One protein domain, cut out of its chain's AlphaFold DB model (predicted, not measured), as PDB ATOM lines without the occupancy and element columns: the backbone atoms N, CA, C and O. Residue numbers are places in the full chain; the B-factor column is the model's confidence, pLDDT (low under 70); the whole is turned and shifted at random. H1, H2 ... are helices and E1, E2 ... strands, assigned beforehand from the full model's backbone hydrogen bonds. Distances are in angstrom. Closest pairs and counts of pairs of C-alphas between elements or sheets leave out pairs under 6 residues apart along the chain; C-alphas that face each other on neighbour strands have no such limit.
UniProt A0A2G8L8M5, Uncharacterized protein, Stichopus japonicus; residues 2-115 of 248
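Overview. This is residues 2 to 115 of the 248 residues of an uncharacterized protein of Stichopus japonicus (UniProt A0A2G8L8M5). One long helix, H4, packs beside a small antiparallel hairpin, E1 and E2, with three short helices, H1 to H3, and long unnamed stretches round this core. The 114 printed residues include, in chain order, H1 H2 H3 H4 E1 E2; the class is mixed, with 47 residues, under half, in named elements. The whole is only just compact, close to loose, with a radius of gyration of the C-alphas of 15.5 A and spans of 45 by 34 by 20 A.

Arrangement. E1, residues 88 to 92, and E2, residues 95 to 99, form a hairpin, antiparallel at 161 degrees; N 90 and O 97, 2.8 A apart, are within hydrogen-bond range. The closest C-alphas of H4, residues 63 to 80, and E1 are those of Arg 71 and Asp 92, 6.3 A apart. H1, residues 6 to 13, is close to H4 but not clearly touching, about perpendicular at 79 degrees; their closest C-alphas, of His 6 and Trp 80, are 7.6 A apart. H3, residues 56 to 59, is also close to H4 but not clearly touching, with the closest C-alphas, of Phe 59 and Asn 65, 6.7 A apart. H2, residues 30 to 36, is apart from H4. Each O i to N i+4 pair is within hydrogen-bond range in H1 and H4, 2 of 3 in H2; H3 is too short for one.

Along the chain. H4 spans 25.6 A from C-alpha 63 at (54.060, 25.150, -29.692); E1 spans 12.6 A and E2 13.7 A, ending at C-alpha 99, (37.858, 24.744, -51.562).

Size, cuts and confidence. The printed part has no cut. The links H1 to H2 and H2 to H3 are long. Model pLDDT is under 70 in residues 2 to 40.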
ATOM      1  N   HIS A   2      44.234   5.531 -33.540       42.59
ATOM      2  CA  HIS A   2      44.872   6.432 -34.510       42.59
ATOM      3  C   HIS A   2      43.997   7.675 -34.714       42.59
ATOM      4  O   HIS A   2      42.804   7.632 -34.403       42.59
ATOM      5  N   ILE A   3      44.575   8.770 -35.212       45.19
ATOM      6  CA  ILE A   3      43.853  10.016 -35.503       45.19
ATOM      7  C   ILE A   3      42.949   9.792 -36.735       45.19
ATOM      8  O   ILE A   3      43.282  10.179 -37.845       45.19
ATOM      9  N   ASN A   4      41.797   9.140 -36.547       43.06
ATOM     10  CA  ASN A   4      40.745   9.006 -37.561       43.06
ATOM     11  C   ASN A   4      39.652  10.046 -37.286       43.06
ATOM     12  O   ASN A   4      38.667   9.782 -36.598       43.06
ATOM     13  N   LEU A   5      39.864  11.266 -37.783       47.03
ATOM     14  CA  LEU A   5      38.951  12.399 -37.582       47.03
ATOM     15  C   LEU A   5      37.833  12.476 -38.633       47.03
ATOM     16  O   LEU A   5      36.858  13.197 -38.426       47.03
ATOM     17  N   HIS A   6      37.946  11.704 -39.717       44.59
ATOM     18  CA  HIS A   6      37.062  11.748 -40.884       44.59
ATOM     19  C   HIS A   6      35.554  11.664 -40.552       44.59
ATOM     20  O   HIS A   6      34.814  12.554 -40.978       44.59
ATOM     21  N   PRO A   7      35.063  10.714 -39.722       38.66
ATOM     22  CA  PRO A   7      33.627  10.623 -39.438       38.66
ATOM     23  C   PRO A   7      33.120  11.817 -38.616       38.66
ATOM     24  O   PRO A   7      32.065  12.373 -38.895       38.66
ATOM     25  N   ASN A   8      33.904  12.253 -37.625       43.16
ATOM     26  CA  ASN A   8      33.515  13.318 -36.696       43.16
ATOM     27  C   ASN A   8      33.522  14.710 -37.342       43.16
ATOM     28  O   ASN A   8      32.722  15.568 -36.967       43.16
ATOM     29  N   ILE A   9      34.434  14.945 -38.289       45.12
ATOM     30  CA  ILE A   9      34.504  16.194 -39.051       45.12
ATOM     31  C   ILE A   9      33.348  16.252 -40.057       45.12
ATOM     32  O   ILE A   9      32.641  17.255 -40.094       45.12
ATOM     33  N   SER A  10      33.090  15.164 -40.792       40.19
ATOM     34  CA  SER A  10      32.000  15.093 -41.777       40.19
ATOM     35  C   SER A  10      30.632  15.403 -41.151       40.19
ATOM     36  O   SER A  10      29.929  16.290 -41.628       40.19
ATOM     37  N   THR A  11      30.296  14.790 -40.006       39.94
ATOM     38  CA  THR A  11      29.025  15.060 -39.302       39.94
ATOM     39  C   THR A  11      28.899  16.512 -38.829       39.94
ATOM     40  O   THR A  11      27.809  17.075 -38.852       39.94
ATOM     41  N   LYS A  12      29.999  17.158 -38.416       48.09
ATOM     42  CA  LYS A  12      29.971  18.557 -37.950       48.09
ATOM     43  C   LYS A  12      29.951  19.585 -39.083       48.09
ATOM     44  O   LYS A  12      29.469  20.694 -38.872       48.09
ATOM     45  N   LEU A  13      30.443  19.229 -40.270       43.31
ATOM     46  CA  LEU A  13      30.410  20.079 -41.466       43.31
ATOM     47  C   LEU A  13      29.060  20.025 -42.206       43.31
ATOM     48  O   LEU A  13      28.798  20.857 -43.075       43.31
ATOM     49  N   GLN A  14      28.165  19.090 -41.865       41.25
ATOM     50  CA  GLN A  14      26.835  18.996 -42.483       41.25
ATOM     51  C   GLN A  14      25.978  20.253 -42.261       41.25
ATOM     52  O   GLN A  14      25.246  20.639 -43.167       41.25
ATOM     53  N   THR A  15      26.139  20.945 -41.131       34.66
ATOM     54  CA  THR A  15      25.312  22.101 -40.735       34.66
ATOM     55  C   THR A  15      25.975  23.465 -40.936       34.66
ATOM     56  O   THR A  15      25.424  24.470 -40.500       34.66
ATOM     57  N   VAL A  16      27.170  23.527 -41.531       45.50
ATOM     58  CA  VAL A  16      27.950  24.770 -41.626       45.50
ATOM     59  C   VAL A  16      28.369  25.011 -43.075       45.50
ATOM     60  O   VAL A  16      28.846  24.096 -43.743       45.50
ATOM     61  N   SER A  17      28.176  26.238 -43.562       41.75
ATOM     62  CA  SER A  17      28.540  26.644 -44.924       41.75
ATOM     63  C   SER A  17      30.037  26.926 -45.080       41.75
ATOM     64  O   SER A  17      30.554  26.706 -46.171       41.75
ATOM     65  N   ARG A  18      30.715  27.392 -44.012       47.09
ATOM     66  CA  ARG A  18      32.144  27.776 -43.965       47.09
ATOM     67  C   ARG A  18      32.739  27.551 -42.565       47.09
ATOM     68  O   ARG A  18      32.084  27.861 -41.576       47.09
ATOM     69  N   GLY A  19      33.969  27.042 -42.444       46.28
ATOM     70  CA  GLY A  19      34.618  26.817 -41.139       46.28
ATOM     71  C   GLY A  19      36.096  27.197 -41.126       46.28
ATOM     72  O   GLY A  19      36.827  26.761 -42.006       46.28
ATOM     73  N   SER A  20      36.539  27.965 -40.123       50.69
ATOM     74  CA  SER A  20      37.913  28.489 -40.050       50.69
ATOM     75  C   SER A  20      38.343  28.968 -38.663       50.69
ATOM     76  O   SER A  20      37.539  29.472 -37.883       50.69
ATOM     77  N   GLY A  21      39.659  28.884 -38.419       50.19
ATOM     78  CA  GLY A  21      40.377  29.577 -37.344       50.19
ATOM     79  C   GLY A  21      41.322  28.654 -36.569       50.19
ATOM     80  O   GLY A  21      40.894  27.982 -35.638       50.19
ATOM     81  N   LEU A  22      42.607  28.626 -36.939       52.81
ATOM     82  CA  LEU A  22      43.678  27.972 -36.173       52.81
ATOM     83  C   LEU A  22      44.717  29.029 -35.777       52.81
ATOM     84  O   LEU A  22      45.029  29.906 -36.592       52.81
ATOM     85  N   ASP A  23      45.228  28.974 -34.541       53.31
ATOM     86  CA  ASP A  23      46.236  29.937 -34.072       53.31
ATOM     87  C   ASP A  23      47.533  29.829 -34.878       53.31
ATOM     88  O   ASP A  23      47.923  28.747 -35.326       53.31
ATOM     89  N   THR A  24      48.270  30.936 -34.928       56.94
ATOM     90  CA  THR A  24      49.687  30.932 -35.296       56.94
ATOM     91  C   THR A  24      50.539  31.151 -34.054       56.94
ATOM     92  O   THR A  24      50.247  31.997 -33.217       56.94
ATOM     93  N   TYR A  25      51.617  30.381 -33.924       55.25
ATOM     94  CA  TYR A  25      52.530  30.469 -32.785       55.25
ATOM     95  C   TYR A  25      53.837  31.126 -33.222       55.25
ATOM     96  O   TYR A  25      54.705  30.465 -33.790       55.25
ATOM     97  N   LEU A  26      53.965  32.429 -32.960       53.69
ATOM     98  CA  LEU A  26      55.178  33.206 -33.225       53.69
ATOM     99  C   LEU A  26      56.098  33.196 -31.994       53.69
ATOM    100  O   LEU A  26      55.629  33.368 -30.867       53.69
ATOM    101  N   ALA A  27      57.401  32.984 -32.203       54.47
ATOM    102  CA  ALA A  27      58.380  32.869 -31.118       54.47
ATOM    103  C   ALA A  27      58.614  34.205 -30.388       54.47
ATOM    104  O   ALA A  27      58.664  34.230 -29.159       54.47
ATOM    105  N   ASP A  28      58.656  35.312 -31.136       55.38
ATOM    106  CA  ASP A  28      59.004  36.644 -30.622       55.38
ATOM    107  C   ASP A  28      57.780  37.496 -30.230       55.38
ATOM    108  O   ASP A  28      57.872  38.716 -30.107       55.38
ATOM    109  N   SER A  29      56.608  36.882 -30.023       57.66
ATOM    110  CA  SER A  29      55.402  37.626 -29.637       57.66
ATOM    111  C   SER A  29      55.292  37.842 -28.123       57.66
ATOM    112  O   SER A  29      55.810  37.073 -27.304       57.66
ATOM    113  N   LEU A  30      54.524  38.863 -27.718       58.72
ATOM    114  CA  LEU A  30      54.154  39.089 -26.312       58.72
ATOM    115  C   LEU A  30      53.531  37.826 -25.685       58.72
ATOM    116  O   LEU A  30      53.793  37.503 -24.519       58.72
ATOM    117  N   LYS A  31      52.780  37.046 -26.473       63.91
ATOM    118  CA  LYS A  31      52.250  35.749 -26.046       63.91
ATOM    119  C   LYS A  31      53.311  34.657 -25.975       63.91
ATOM    120  O   LYS A  31      53.241  33.857 -25.040       63.91
ATOM    121  N   GLY A  32      54.302  34.643 -26.864       58.56
ATOM    122  CA  GLY A  32      55.469  33.756 -26.787       58.56
ATOM    123  C   GLY A  32      56.147  33.805 -25.412       58.56
ATOM    124  O   GLY A  32      56.311  32.774 -24.754       58.56
ATOM    125  N   SER A  33      56.388  35.013 -24.889       59.53
ATOM    126  CA  SER A  33      56.975  35.206 -23.551       59.53
ATOM    127  C   SER A  33      56.107  34.650 -22.407       59.53
ATOM    128  O   SER A  33      56.615  34.123 -21.413       59.53
ATOM    129  N   THR A  34      54.779  34.711 -22.551       59.34
ATOM    130  CA  THR A  34      53.822  34.185 -21.564       59.34
ATOM    131  C   THR A  34      53.709  32.661 -21.654       59.34
ATOM    132  O   THR A  34      53.537  31.995 -20.632       59.34
ATOM    133  N   ARG A  35      53.836  32.086 -22.857       66.38
ATOM    134  CA  ARG A  35      53.841  30.632 -23.096       66.38
ATOM    135  C   ARG A  35      55.084  29.974 -22.504       66.38
ATOM    136  O   ARG A  35      54.942  28.954 -21.833       66.38
ATOM    137  N   ALA A  36      56.256  30.602 -22.638       62.38
ATOM    138  CA  ALA A  36      57.513  30.113 -22.060       62.38
ATOM    139  C   ALA A  36      57.434  29.892 -20.533       62.38
ATOM    140  O   ALA A  36      58.094  29.010 -19.988       62.38
ATOM    141  N   LYS A  37      56.564  30.637 -19.837       66.44
ATOM    142  CA  LYS A  37      56.349  30.529 -18.384       66.44
ATOM    143  C   LYS A  37      55.426  29.372 -17.962       66.44
ATOM    144  O   LYS A  37      55.312  29.106 -16.771       66.44
ATOM    145  N   ARG A  38      54.759  28.671 -18.894       67.94
ATOM    146  CA  ARG A  38      53.733  27.637 -18.596       67.94
ATOM    147  C   ARG A  38      54.294  26.227 -18.339       67.94
ATOM    148  O   ARG A  38      53.517  25.285 -18.161       67.94
ATOM    149  N   GLY A  39      55.618  26.086 -18.277       68.00
ATOM    150  CA  GLY A  39      56.317  24.825 -18.013       68.00
ATOM    151  C   GLY A  39      56.582  23.989 -19.269       68.00
ATOM    152  O   GLY A  39      56.161  24.333 -20.371       68.00
ATOM    153  N   GLN A  40      57.303  22.879 -19.103       69.88
ATOM    154  CA  GLN A  40      57.694  22.007 -20.214       69.88
ATOM    155  C   GLN A  40      56.575  21.017 -20.575       69.88
ATOM    156  O   GLN A  40      55.860  20.510 -19.708       69.88
ATOM    157  N   GLY A  41      56.409  20.764 -21.874       79.06
ATOM    158  CA  GLY A  41      55.507  19.748 -22.416       79.06
ATOM    159  C   GLY A  41      56.276  18.614 -23.093       79.06
ATOM    160  O   GLY A  41      57.503  18.626 -23.154       79.06
ATOM    161  N   VAL A  42      55.552  17.633 -23.635       81.50
ATOM    162  CA  VAL A  42      56.165  16.497 -24.344       81.50
ATOM    163  C   VAL A  42      56.047  16.710 -25.845       81.50
ATOM    164  O   VAL A  42      54.942  16.726 -26.394       81.50
ATOM    165  N   ARG A  43      57.186  16.845 -26.529       85.19
ATOM    166  CA  ARG A  43      57.234  16.909 -27.992       85.19
ATOM    167  C   ARG A  43      56.774  15.575 -28.588       85.19
ATOM    168  O   ARG A  43      57.293  14.522 -28.229       85.19
ATOM    169  N   ARG A  44      55.812  15.620 -29.511       84.50
ATOM    170  CA  ARG A  44      55.330  14.458 -30.271       84.50
ATOM    171  C   ARG A  44      54.992  14.873 -31.692       84.50
ATOM    172  O   ARG A  44      54.176  15.767 -31.886       84.50
ATOM    173  N   ARG A  45      55.594  14.195 -32.667       85.44
ATOM    174  CA  ARG A  45      55.341  14.451 -34.086       85.44
ATOM    175  C   ARG A  45      53.895  14.111 -34.453       85.44
ATOM    176  O   ARG A  45      53.416  13.041 -34.076       85.44
ATOM    177  N   VAL A  46      53.231  14.986 -35.210       84.25
ATOM    178  CA  VAL A  46      51.874  14.728 -35.723       84.25
ATOM    179  C   VAL A  46      51.944  14.161 -37.138       84.25
ATOM    180  O   VAL A  46      52.454  14.805 -38.049       84.25
ATOM    181  N   VAL A  47      51.440  12.937 -37.312       83.88
ATOM    182  CA  VAL A  47      51.269  12.246 -38.601       83.88
ATOM    183  C   VAL A  47      50.000  11.387 -38.544       83.88
ATOM    184  O   VAL A  47      49.589  10.995 -37.452       83.88
ATOM    185  N   ALA A  48      49.404  11.051 -39.695       78.00
ATOM    186  CA  ALA A  48      48.115  10.342 -39.771       78.00
ATOM    187  C   ALA A  48      48.064   9.049 -38.932       78.00
ATOM    188  O   ALA A  48      47.120   8.815 -38.177       78.00
ATOM    189  N   ASN A  49      49.130   8.247 -38.985       79.69
ATOM    190  CA  ASN A  49      49.205   6.961 -38.288       79.69
ATOM    191  C   ASN A  49      49.766   7.064 -36.858       79.69
ATOM    192  O   ASN A  49      50.008   6.039 -36.223       79.69
ATOM    193  N   ALA A  50      49.968   8.266 -36.313       79.25
ATOM    194  CA  ALA A  50      50.426   8.419 -34.934       79.25
ATOM    195  C   ALA A  50      49.340   8.013 -33.923       79.25
ATOM    196  O   ALA A  50      48.137   8.129 -34.171       79.25
ATOM    197  N   ALA A  51      49.772   7.559 -32.745       80.31
ATOM    198  CA  ALA A  51      48.874   7.349 -31.619       80.31
ATOM    199  C   ALA A  51      48.362   8.696 -31.082       80.31
ATOM    200  O   ALA A  51      49.142   9.633 -30.891       80.31
ATOM    201  N   ILE A  52      47.062   8.769 -30.783       83.25
ATOM    202  CA  ILE A  52      46.455   9.950 -30.160       83.25
ATOM    203  C   ILE A  52      47.146  10.244 -28.812       83.25
ATOM    204  O   ILE A  52      47.370   9.319 -28.021       83.25
ATOM    205  N   PRO A  53      47.492  11.512 -28.511       84.69
ATOM    206  CA  PRO A  53      48.041  11.877 -27.212       84.69
ATOM    207  C   PRO A  53      47.106  11.486 -26.061       84.69
ATOM    208  O   PRO A  53      45.962  11.921 -26.007       84.69
ATOM    209  N   GLY A  54      47.607  10.699 -25.105       83.81
ATOM    210  CA  GLY A  54      46.848  10.350 -23.895       83.81
ATOM    211  C   GLY A  54      46.718  11.505 -22.894       83.81
ATOM    212  O   GLY A  54      45.786  11.525 -22.103       83.81
ATOM    213  N   ASN A  55      47.633  12.482 -22.938       87.94
ATOM    214  CA  ASN A  55      47.591  13.697 -22.122       87.94
ATOM    215  C   ASN A  55      47.657  14.924 -23.040       87.94
ATOM    216  O   ASN A  55      48.737  15.355 -23.461       87.94
ATOM    217  N   TRP A  56      46.483  15.461 -23.368       87.38
ATOM    218  CA  TRP A  56      46.340  16.607 -24.262       87.38
ATOM    219  C   TRP A  56      46.896  17.894 -23.659       87.38
ATOM    220  O   TRP A  56      47.495  18.680 -24.384       87.38
ATOM    221  N   GLN A  57      46.783  18.091 -22.345       86.06
ATOM    222  CA  GLN A  57      47.289  19.288 -21.675       86.06
ATOM    223  C   GLN A  57      48.805  19.425 -21.852       86.06
ATOM    224  O   GLN A  57      49.286  20.496 -22.208       86.06
ATOM    225  N   ASN A  58      49.566  18.341 -21.674       86.19
ATOM    226  CA  ASN A  58      51.018  18.356 -21.875       86.19
ATOM    227  C   ASN A  58      51.415  18.426 -23.352       86.19
ATOM    228  O   ASN A  58      52.419  19.055 -23.687       86.19
ATOM    229  N   PHE A  59      50.645  17.790 -24.237       87.69
ATOM    230  CA  PHE A  59      50.875  17.863 -25.679       87.69
ATOM    231  C   PHE A  59      50.688  19.298 -26.200       87.69
ATOM    232  O   PHE A  59      51.564  19.813 -26.895       87.69
ATOM    233  N   LEU A  60      49.604  19.964 -25.786       87.62
ATOM    234  CA  LEU A  60      49.252  21.344 -26.133       87.62
ATOM    235  C   LEU A  60      50.057  22.396 -25.347       87.62
ATOM    236  O   LEU A  60      49.753  23.579 -25.424       87.62
ATOM    237  N   ARG A  61      51.091  22.025 -24.585       86.00
ATOM    238  CA  ARG A  61      52.060  23.000 -24.041       86.00
ATOM    239  C   ARG A  61      53.204  23.297 -25.004       86.00
ATOM    240  O   ARG A  61      53.837  24.334 -24.872       86.00
ATOM    241  N   VAL A  62      53.457  22.410 -25.966       84.88
ATOM    242  CA  VAL A  62      54.558  22.546 -26.925       84.88
ATOM    243  C   VAL A  62      54.043  23.207 -28.200       84.88
ATOM    244  O   VAL A  62      53.208  22.633 -28.892       84.88
ATOM    245  N   ASP A  63      54.557  24.387 -28.539       84.75
ATOM    246  CA  ASP A  63      54.060  25.150 -29.692       84.75
ATOM    247  C   ASP A  63      54.262  24.409 -31.022       84.75
ATOM    248  O   ASP A  63      53.340  24.347 -31.829       84.75
ATOM    249  N   SER A  64      55.387  23.708 -31.208       85.94
ATOM    250  CA  SER A  64      55.606  22.893 -32.415       85.94
ATOM    251  C   SER A  64      54.612  21.737 -32.569       85.94
ATOM    252  O   SER A  64      54.255  21.400 -33.694       85.94
ATOM    253  N   ASN A  65      54.103  21.165 -31.470       90.06
ATOM    254  CA  ASN A  65      53.035  20.162 -31.545       90.06
ATOM    255  C   ASN A  65      51.732  20.775 -32.062       90.06
ATOM    256  O   ASN A  65      51.027  20.134 -32.835       90.06
ATOM    257  N   LYS A  66      51.403  21.996 -31.629       86.62
ATOM    258  CA  LYS A  66      50.190  22.691 -32.072       86.62
ATOM    259  C   LYS A  66      50.300  23.088 -33.533       86.62
ATOM    260  O   LYS A  66      49.389  22.799 -34.293       86.62
ATOM    261  N   THR A  67      51.437  23.658 -33.935       86.81
ATOM    262  CA  THR A  67      51.698  24.019 -35.332       86.81
ATOM    263  C   THR A  67      51.590  22.799 -36.248       86.81
ATOM    264  O   THR A  67      50.923  22.860 -37.276       86.81
ATOM    265  N   GLU A  68      52.188  21.662 -35.870       89.75
ATOM    266  CA  GLU A  68      52.057  20.424 -36.649       89.75
ATOM    267  C   GLU A  68      50.632  19.870 -36.647       89.75
ATOM    268  O   GLU A  68      50.162  19.413 -37.686       89.75
ATOM    269  N   LEU A  69      49.936  19.924 -35.507       89.62
ATOM    270  CA  LEU A  69      48.540  19.507 -35.415       89.62
ATOM    271  C   LEU A  69      47.659  20.334 -36.349       89.62
ATOM    272  O   LEU A  69      46.858  19.773 -37.086       89.62
ATOM    273  N   PHE A  70      47.816  21.652 -36.339       88.62
ATOM    274  CA  PHE A  70      47.012  22.569 -37.136       88.62
ATOM    275  C   PHE A  70      47.273  22.400 -38.625       88.62
ATOM    276  O   PHE A  70      46.320  22.233 -39.380       88.62
ATOM    277  N   ARG A  71      48.540  22.290 -39.036       89.75
ATOM    278  CA  ARG A  71      48.890  21.977 -40.427       89.75
ATOM    279  C   ARG A  71      48.311  20.637 -40.881       89.75
ATOM    280  O   ARG A  71      47.774  20.537 -41.981       89.75
ATOM    281  N   PHE A  72      48.395  19.609 -40.034       90.12
ATOM    282  CA  PHE A  72      47.814  18.299 -40.324       90.12
ATOM    283  C   PHE A  72      46.291  18.379 -40.506       90.12
ATOM    284  O   PHE A  72      45.760  17.817 -41.460       90.12
ATOM    285  N   LEU A  73      45.593  19.101 -39.624       88.88
ATOM    286  CA  LEU A  73      44.145  19.297 -39.712       88.88
ATOM    287  C   LEU A  73      43.745  20.075 -40.969       88.88
ATOM    288  O   LEU A  73      42.818  19.657 -41.655       88.88
ATOM    289  N   SER A  74      44.448  21.161 -41.293       89.38
ATOM    290  CA  SER A  74      44.204  21.950 -42.505       89.38
ATOM    291  C   SER A  74      44.369  21.106 -43.768       89.38
ATOM    292  O   SER A  74      43.495  21.121 -44.630       89.38
ATOM    293  N   ALA A  75      45.447  20.319 -43.855       90.44
ATOM    294  CA  ALA A  75      45.690  19.429 -44.987       90.44
ATOM    295  C   ALA A  75      44.595  18.358 -45.122       90.44
ATOM    296  O   ALA A  75      44.033  18.193 -46.201       90.44
ATOM    297  N   ALA A  76      44.241  17.689 -44.019       89.00
ATOM    298  CA  ALA A  76      43.193  16.671 -44.014       89.00
ATOM    299  C   ALA A  76      41.817  17.247 -44.390       89.00
ATOM    300  O   ALA A  76      41.059  16.618 -45.121       89.00
ATOM    301  N   LEU A  77      41.492  18.461 -43.930       88.00
ATOM    302  CA  LEU A  77      40.258  19.146 -44.315       88.00
ATOM    303  C   LEU A  77      40.235  19.462 -45.812       88.00
ATOM    304  O   LEU A  77      39.235  19.193 -46.465       88.00
ATOM    305  N   MET A  78      41.326  19.987 -46.370       89.12
ATOM    306  CA  MET A  78      41.415  20.281 -47.804       89.12
ATOM    307  C   MET A  78      41.316  19.021 -48.677       89.12
ATOM    308  O   MET A  78      40.731  19.060 -49.764       89.12
ATOM    309  N   GLU A  79      41.859  17.904 -48.196       90.50
ATOM    310  CA  GLU A  79      41.775  16.605 -48.862       90.50
ATOM    311  C   GLU A  79      40.342  16.054 -48.833       90.50
ATOM    312  O   GLU A  79      39.777  15.761 -49.885       90.50
ATOM    313  N   TRP A  80      39.731  15.965 -47.648       86.38
ATOM    314  CA  TRP A  80      38.453  15.269 -47.446       86.38
ATOM    315  C   TRP A  80      37.210  16.117 -47.697       86.38
ATOM    316  O   TRP A  80      36.112  15.575 -47.806       86.38
ATOM    317  N   PHE A  81      37.335  17.444 -47.737       85.38
ATOM    318  CA  PHE A  81      36.196  18.307 -48.016       85.38
ATOM    319  C   PHE A  81      35.789  18.169 -49.478       85.38
ATOM    320  O   PHE A  81      36.490  18.650 -50.361       85.38
ATOM    321  N   ASP A  82      34.663  17.519 -49.728       84.81
ATOM    322  CA  ASP A  82      34.140  17.290 -51.073       84.81
ATOM    323  C   ASP A  82      32.639  17.572 -51.078       84.81
ATOM    324  O   ASP A  82      31.798  16.679 -51.007       84.81
ATOM    325  N   GLN A  83      32.298  18.851 -50.952       80.88
ATOM    326  CA  GLN A  83      30.920  19.321 -50.866       80.88
ATOM    327  C   GLN A  83      30.720  20.365 -51.958       80.88
ATOM    328  O   GLN A  83      31.282  21.453 -51.867       80.88
ATOM    329  N   GLU A  84      29.939  20.026 -52.983       80.31
ATOM    330  CA  GLU A  84      29.763  20.869 -54.175       80.31
ATOM    331  C   GLU A  84      29.061  22.199 -53.854       80.31
ATOM    332  O   GLU A  84      29.439  23.242 -54.381       80.31
ATOM    333  N   ASP A  85      28.124  22.190 -52.901       84.12
ATOM    334  CA  ASP A  85      27.321  23.364 -52.528       84.12
ATOM    335  C   ASP A  85      27.896  24.169 -51.349       84.12
ATOM    336  O   ASP A  85      27.213  25.010 -50.757       84.12
ATOM    337  N   LYS A  86      29.136  23.886 -50.929       85.38
ATOM    338  CA  LYS A  86      29.742  24.508 -49.743       85.38
ATOM    339  C   LYS A  86      31.144  25.020 -50.024       85.38
ATOM    340  O   LYS A  86      31.848  24.541 -50.905       85.38
ATOM    341  N   GLN A  87      31.565  25.985 -49.213       88.56
ATOM    342  CA  GLN A  87      32.883  26.593 -49.316       88.56
ATOM    343  C   GLN A  87      33.666  26.362 -48.031       88.56
ATOM    344  O   GLN A  87      33.294  26.804 -46.948       88.56
ATOM    345  N   LEU A  88      34.807  25.709 -48.143       90.06
ATOM    346  CA  LEU A  88      35.789  25.633 -47.081       90.06
ATOM    347  C   LEU A  88      36.799  26.759 -47.274       90.06
ATOM    348  O   LEU A  88      37.354  26.905 -48.357       90.06
ATOM    349  N   VAL A  89      37.064  27.536 -46.228       92.00
ATOM    350  CA  VAL A  89      38.163  28.507 -46.201       92.00
ATOM    351  C   VAL A  89      38.907  28.299 -44.899       92.00
ATOM    352  O   VAL A  89      38.272  28.290 -43.860       92.00
ATOM    353  N   ILE A  90      40.221  28.107 -44.928       91.00
ATOM    354  CA  ILE A  90      41.035  27.789 -43.749       91.00
ATOM    355  C   ILE A  90      42.223  28.737 -43.702       91.00
ATOM    356  O   ILE A  90      42.838  29.001 -44.728       91.00
ATOM    357  N   THR A  91      42.593  29.197 -42.511       90.56
ATOM    358  CA  THR A  91      43.901  29.823 -42.299       90.56
ATOM    359  C   THR A  91      44.885  28.796 -41.741       90.56
ATOM    360  O   THR A  91      44.619  28.208 -40.693       90.56
ATOM    361  N   ASP A  92      46.020  28.608 -42.416       88.25
ATOM    362  CA  ASP A  92      47.152  27.789 -41.967       88.25
ATOM    363  C   ASP A  92      48.405  28.667 -41.865       88.25
ATOM    364  O   ASP A  92      48.996  29.068 -42.870       88.25
ATOM    365  N   GLY A  93      48.792  29.022 -40.638       87.44
ATOM    366  CA  GLY A  93      49.823  30.034 -40.419       87.44
ATOM    367  C   GLY A  93      49.373  31.396 -40.957       87.44
ATOM    368  O   GLY A  93      48.345  31.930 -40.531       87.44
ATOM    369  N   GLU A  94      50.132  31.944 -41.903       89.31
ATOM    370  CA  GLU A  94      49.796  33.170 -42.643       89.31
ATOM    371  C   GLU A  94      49.030  32.886 -43.946       89.31
ATOM    372  O   GLU A  94      48.426  33.791 -44.523       89.31
ATOM    373  N   ALA A  95      49.030  31.635 -44.417       90.31
ATOM    374  CA  ALA A  95      48.360  31.255 -45.651       90.31
ATOM    375  C   ALA A  95      46.851  31.100 -45.438       90.31
ATOM    376  O   ALA A  95      46.388  30.693 -44.369       90.31
ATOM    377  N   VAL A  96      46.082  31.374 -46.490       91.94
ATOM    378  CA  VAL A  96      44.640  31.122 -46.535       91.94
ATOM    379  C   VAL A  96      44.358  30.176 -47.689       91.94
ATOM    380  O   VAL A  96      44.716  30.447 -48.832       91.94
ATOM    381  N   LEU A  97      43.742  29.046 -47.371       91.81
ATOM    382  CA  LEU A  97      43.380  27.984 -48.298       91.81
ATOM    383  C   LEU A  97      41.868  28.014 -48.510       91.81
ATOM    384  O   LEU A  97      41.130  28.341 -47.582       91.81
ATOM    385  N   SER A  98      41.397  27.657 -49.704       92.44
ATOM    386  CA  SER A  98      39.960  27.534 -49.965       92.44
ATOM    387  C   SER A  98      39.617  26.388 -50.911       92.44
ATOM    388  O   SER A  98      40.412  26.045 -51.788       92.44
ATOM    389  N   LYS A  99      38.438  25.790 -50.712       89.81
ATOM    390  CA  LYS A  99      37.858  24.744 -51.562       89.81
ATOM    391  C   LYS A  99      36.333  24.950 -51.679       89.81
ATOM    392  O   LYS A  99      35.666  24.877 -50.650       89.81
ATOM    393  N   PRO A 100      35.772  25.196 -52.880       89.75
ATOM    394  CA  PRO A 100      36.487  25.480 -54.126       89.75
ATOM    395  C   PRO A 100      37.350  26.747 -54.009       89.75
ATOM    396  O   PRO A 100      37.212  27.516 -53.057       89.75
ATOM    397  N   LEU A 101      38.264  26.946 -54.964       89.88
ATOM    398  CA  LEU A 101      39.121  28.130 -54.983       89.88
ATOM    399  C   LEU A 101      38.256  29.390 -55.099       89.88
ATOM    400  O   LEU A 101      37.517  29.547 -56.071       89.88
ATOM    401  N   LEU A 102      38.357  30.276 -54.112       88.56
ATOM    402  CA  LEU A 102      37.626  31.539 -54.120       88.56
ATOM    403  C   LEU A 102      38.403  32.627 -54.876       88.56
ATOM    404  O   LEU A 102      39.628  32.693 -54.752       88.56
ATOM    405  N   PRO A 103      37.710  33.498 -55.634       83.75
ATOM    406  CA  PRO A 103      38.349  34.531 -56.447       83.75
ATOM    407  C   PRO A 103      38.940  35.675 -55.613       83.75
ATOM    408  O   PRO A 103      39.928  36.273 -56.031       83.75
ATOM    409  N   ASP A 104      38.367  35.966 -54.440       89.25
ATOM    410  CA  ASP A 104      38.854  37.012 -53.542       89.25
ATOM    411  C   ASP A 104      39.082  36.481 -52.120       89.25
ATOM    412  O   ASP A 104      38.161  36.133 -51.377       89.25
ATOM    413  N   LEU A 105      40.356  36.443 -51.735       90.81
ATOM    414  CA  LEU A 105      40.826  36.156 -50.380       90.81
ATOM    415  C   LEU A 105      41.688  37.301 -49.832       90.81
ATOM    416  O   LEU A 105      42.336  37.138 -48.802       90.81
ATOM    417  N   THR A 106      41.708  38.458 -50.498       88.88
ATOM    418  CA  THR A 106      42.616  39.574 -50.176       88.88
ATOM    419  C   THR A 106      42.372  40.157 -48.786       88.88
ATOM    420  O   THR A 106      43.304  40.610 -48.133       88.88
ATOM    421  N   SER A 107      41.135  40.088 -48.284       87.69
ATOM    422  CA  SER A 107      40.809  40.507 -46.914       87.69
ATOM    423  C   SER A 107      41.151  39.468 -45.837       87.69
ATOM    424  O   SER A 107      41.036  39.772 -44.654       87.69
ATOM    425  N   LEU A 108      41.592  38.265 -46.225       89.19
ATOM    426  CA  LEU A 108      42.052  37.212 -45.312       89.19
ATOM    427  C   LEU A 108      43.561  36.952 -45.409       89.19
ATOM    428  O   LEU A 108      44.163  36.547 -44.413       89.19
ATOM    429  N   ALA A 109      44.150  37.113 -46.597       89.38
ATOM    430  CA  ALA A 109      45.513  36.703 -46.919       89.38
ATOM    431  C   ALA A 109      46.438  37.902 -47.225       89.38
ATOM    432  O   ALA A 109      46.048  38.777 -47.998       89.38
ATOM    433  N   PRO A 110      47.689  37.907 -46.723       90.00
ATOM    434  CA  PRO A 110      48.213  37.000 -45.701       90.00
ATOM    435  C   PRO A 110      47.547  37.267 -44.342       90.00
ATOM    436  O   PRO A 110      47.277  38.410 -43.977       90.00
ATOM    437  N   CYS A 111      47.288  36.212 -43.572       88.19
ATOM    438  CA  CYS A 111      46.669  36.360 -42.261       88.19
ATOM    439  C   CYS A 111      47.716  36.759 -41.215       88.19
ATOM    440  O   CYS A 111      48.529  35.938 -40.795       88.19
ATOM    441  N   ASN A 112      47.656  38.008 -40.754       87.69
ATOM    442  CA  ASN A 112      48.582  38.585 -39.771       87.69
ATOM    443  C   ASN A 112      48.081  38.521 -38.312       87.69
ATOM    444  O   ASN A 112      48.775  38.955 -37.396       87.69
ATOM    445  N   HIS A 113      46.887  37.976 -38.072       84.25
ATOM    446  CA  HIS A 113      46.340  37.796 -36.726       84.25
ATOM    447  C   HIS A 113      47.030  36.619 -36.028       84.25
ATOM    448  O   HIS A 113      47.115  35.553 -36.620       84.25
ATOM    449  N   GLU A 114      47.491  36.732 -34.780       82.38
ATOM    450  CA  GLU A 114      48.113  35.585 -34.083       82.38
ATOM    451  C   GLU A 114      47.060  34.576 -33.574       82.38
ATOM    452  O   GLU A 114      47.252  33.364 -33.668       82.38
ATOM    453  N   GLU A 115      45.933  35.069 -33.060       83.06
ATOM    454  CA  GLU A 115      44.983  34.293 -32.253       83.06
ATOM    455  C   GLU A 115      43.774  33.794 -33.042       83.06
ATOM    456  O   GLU A 115      43.208  34.523 -33.861       83.06
TER     457      GLU A 115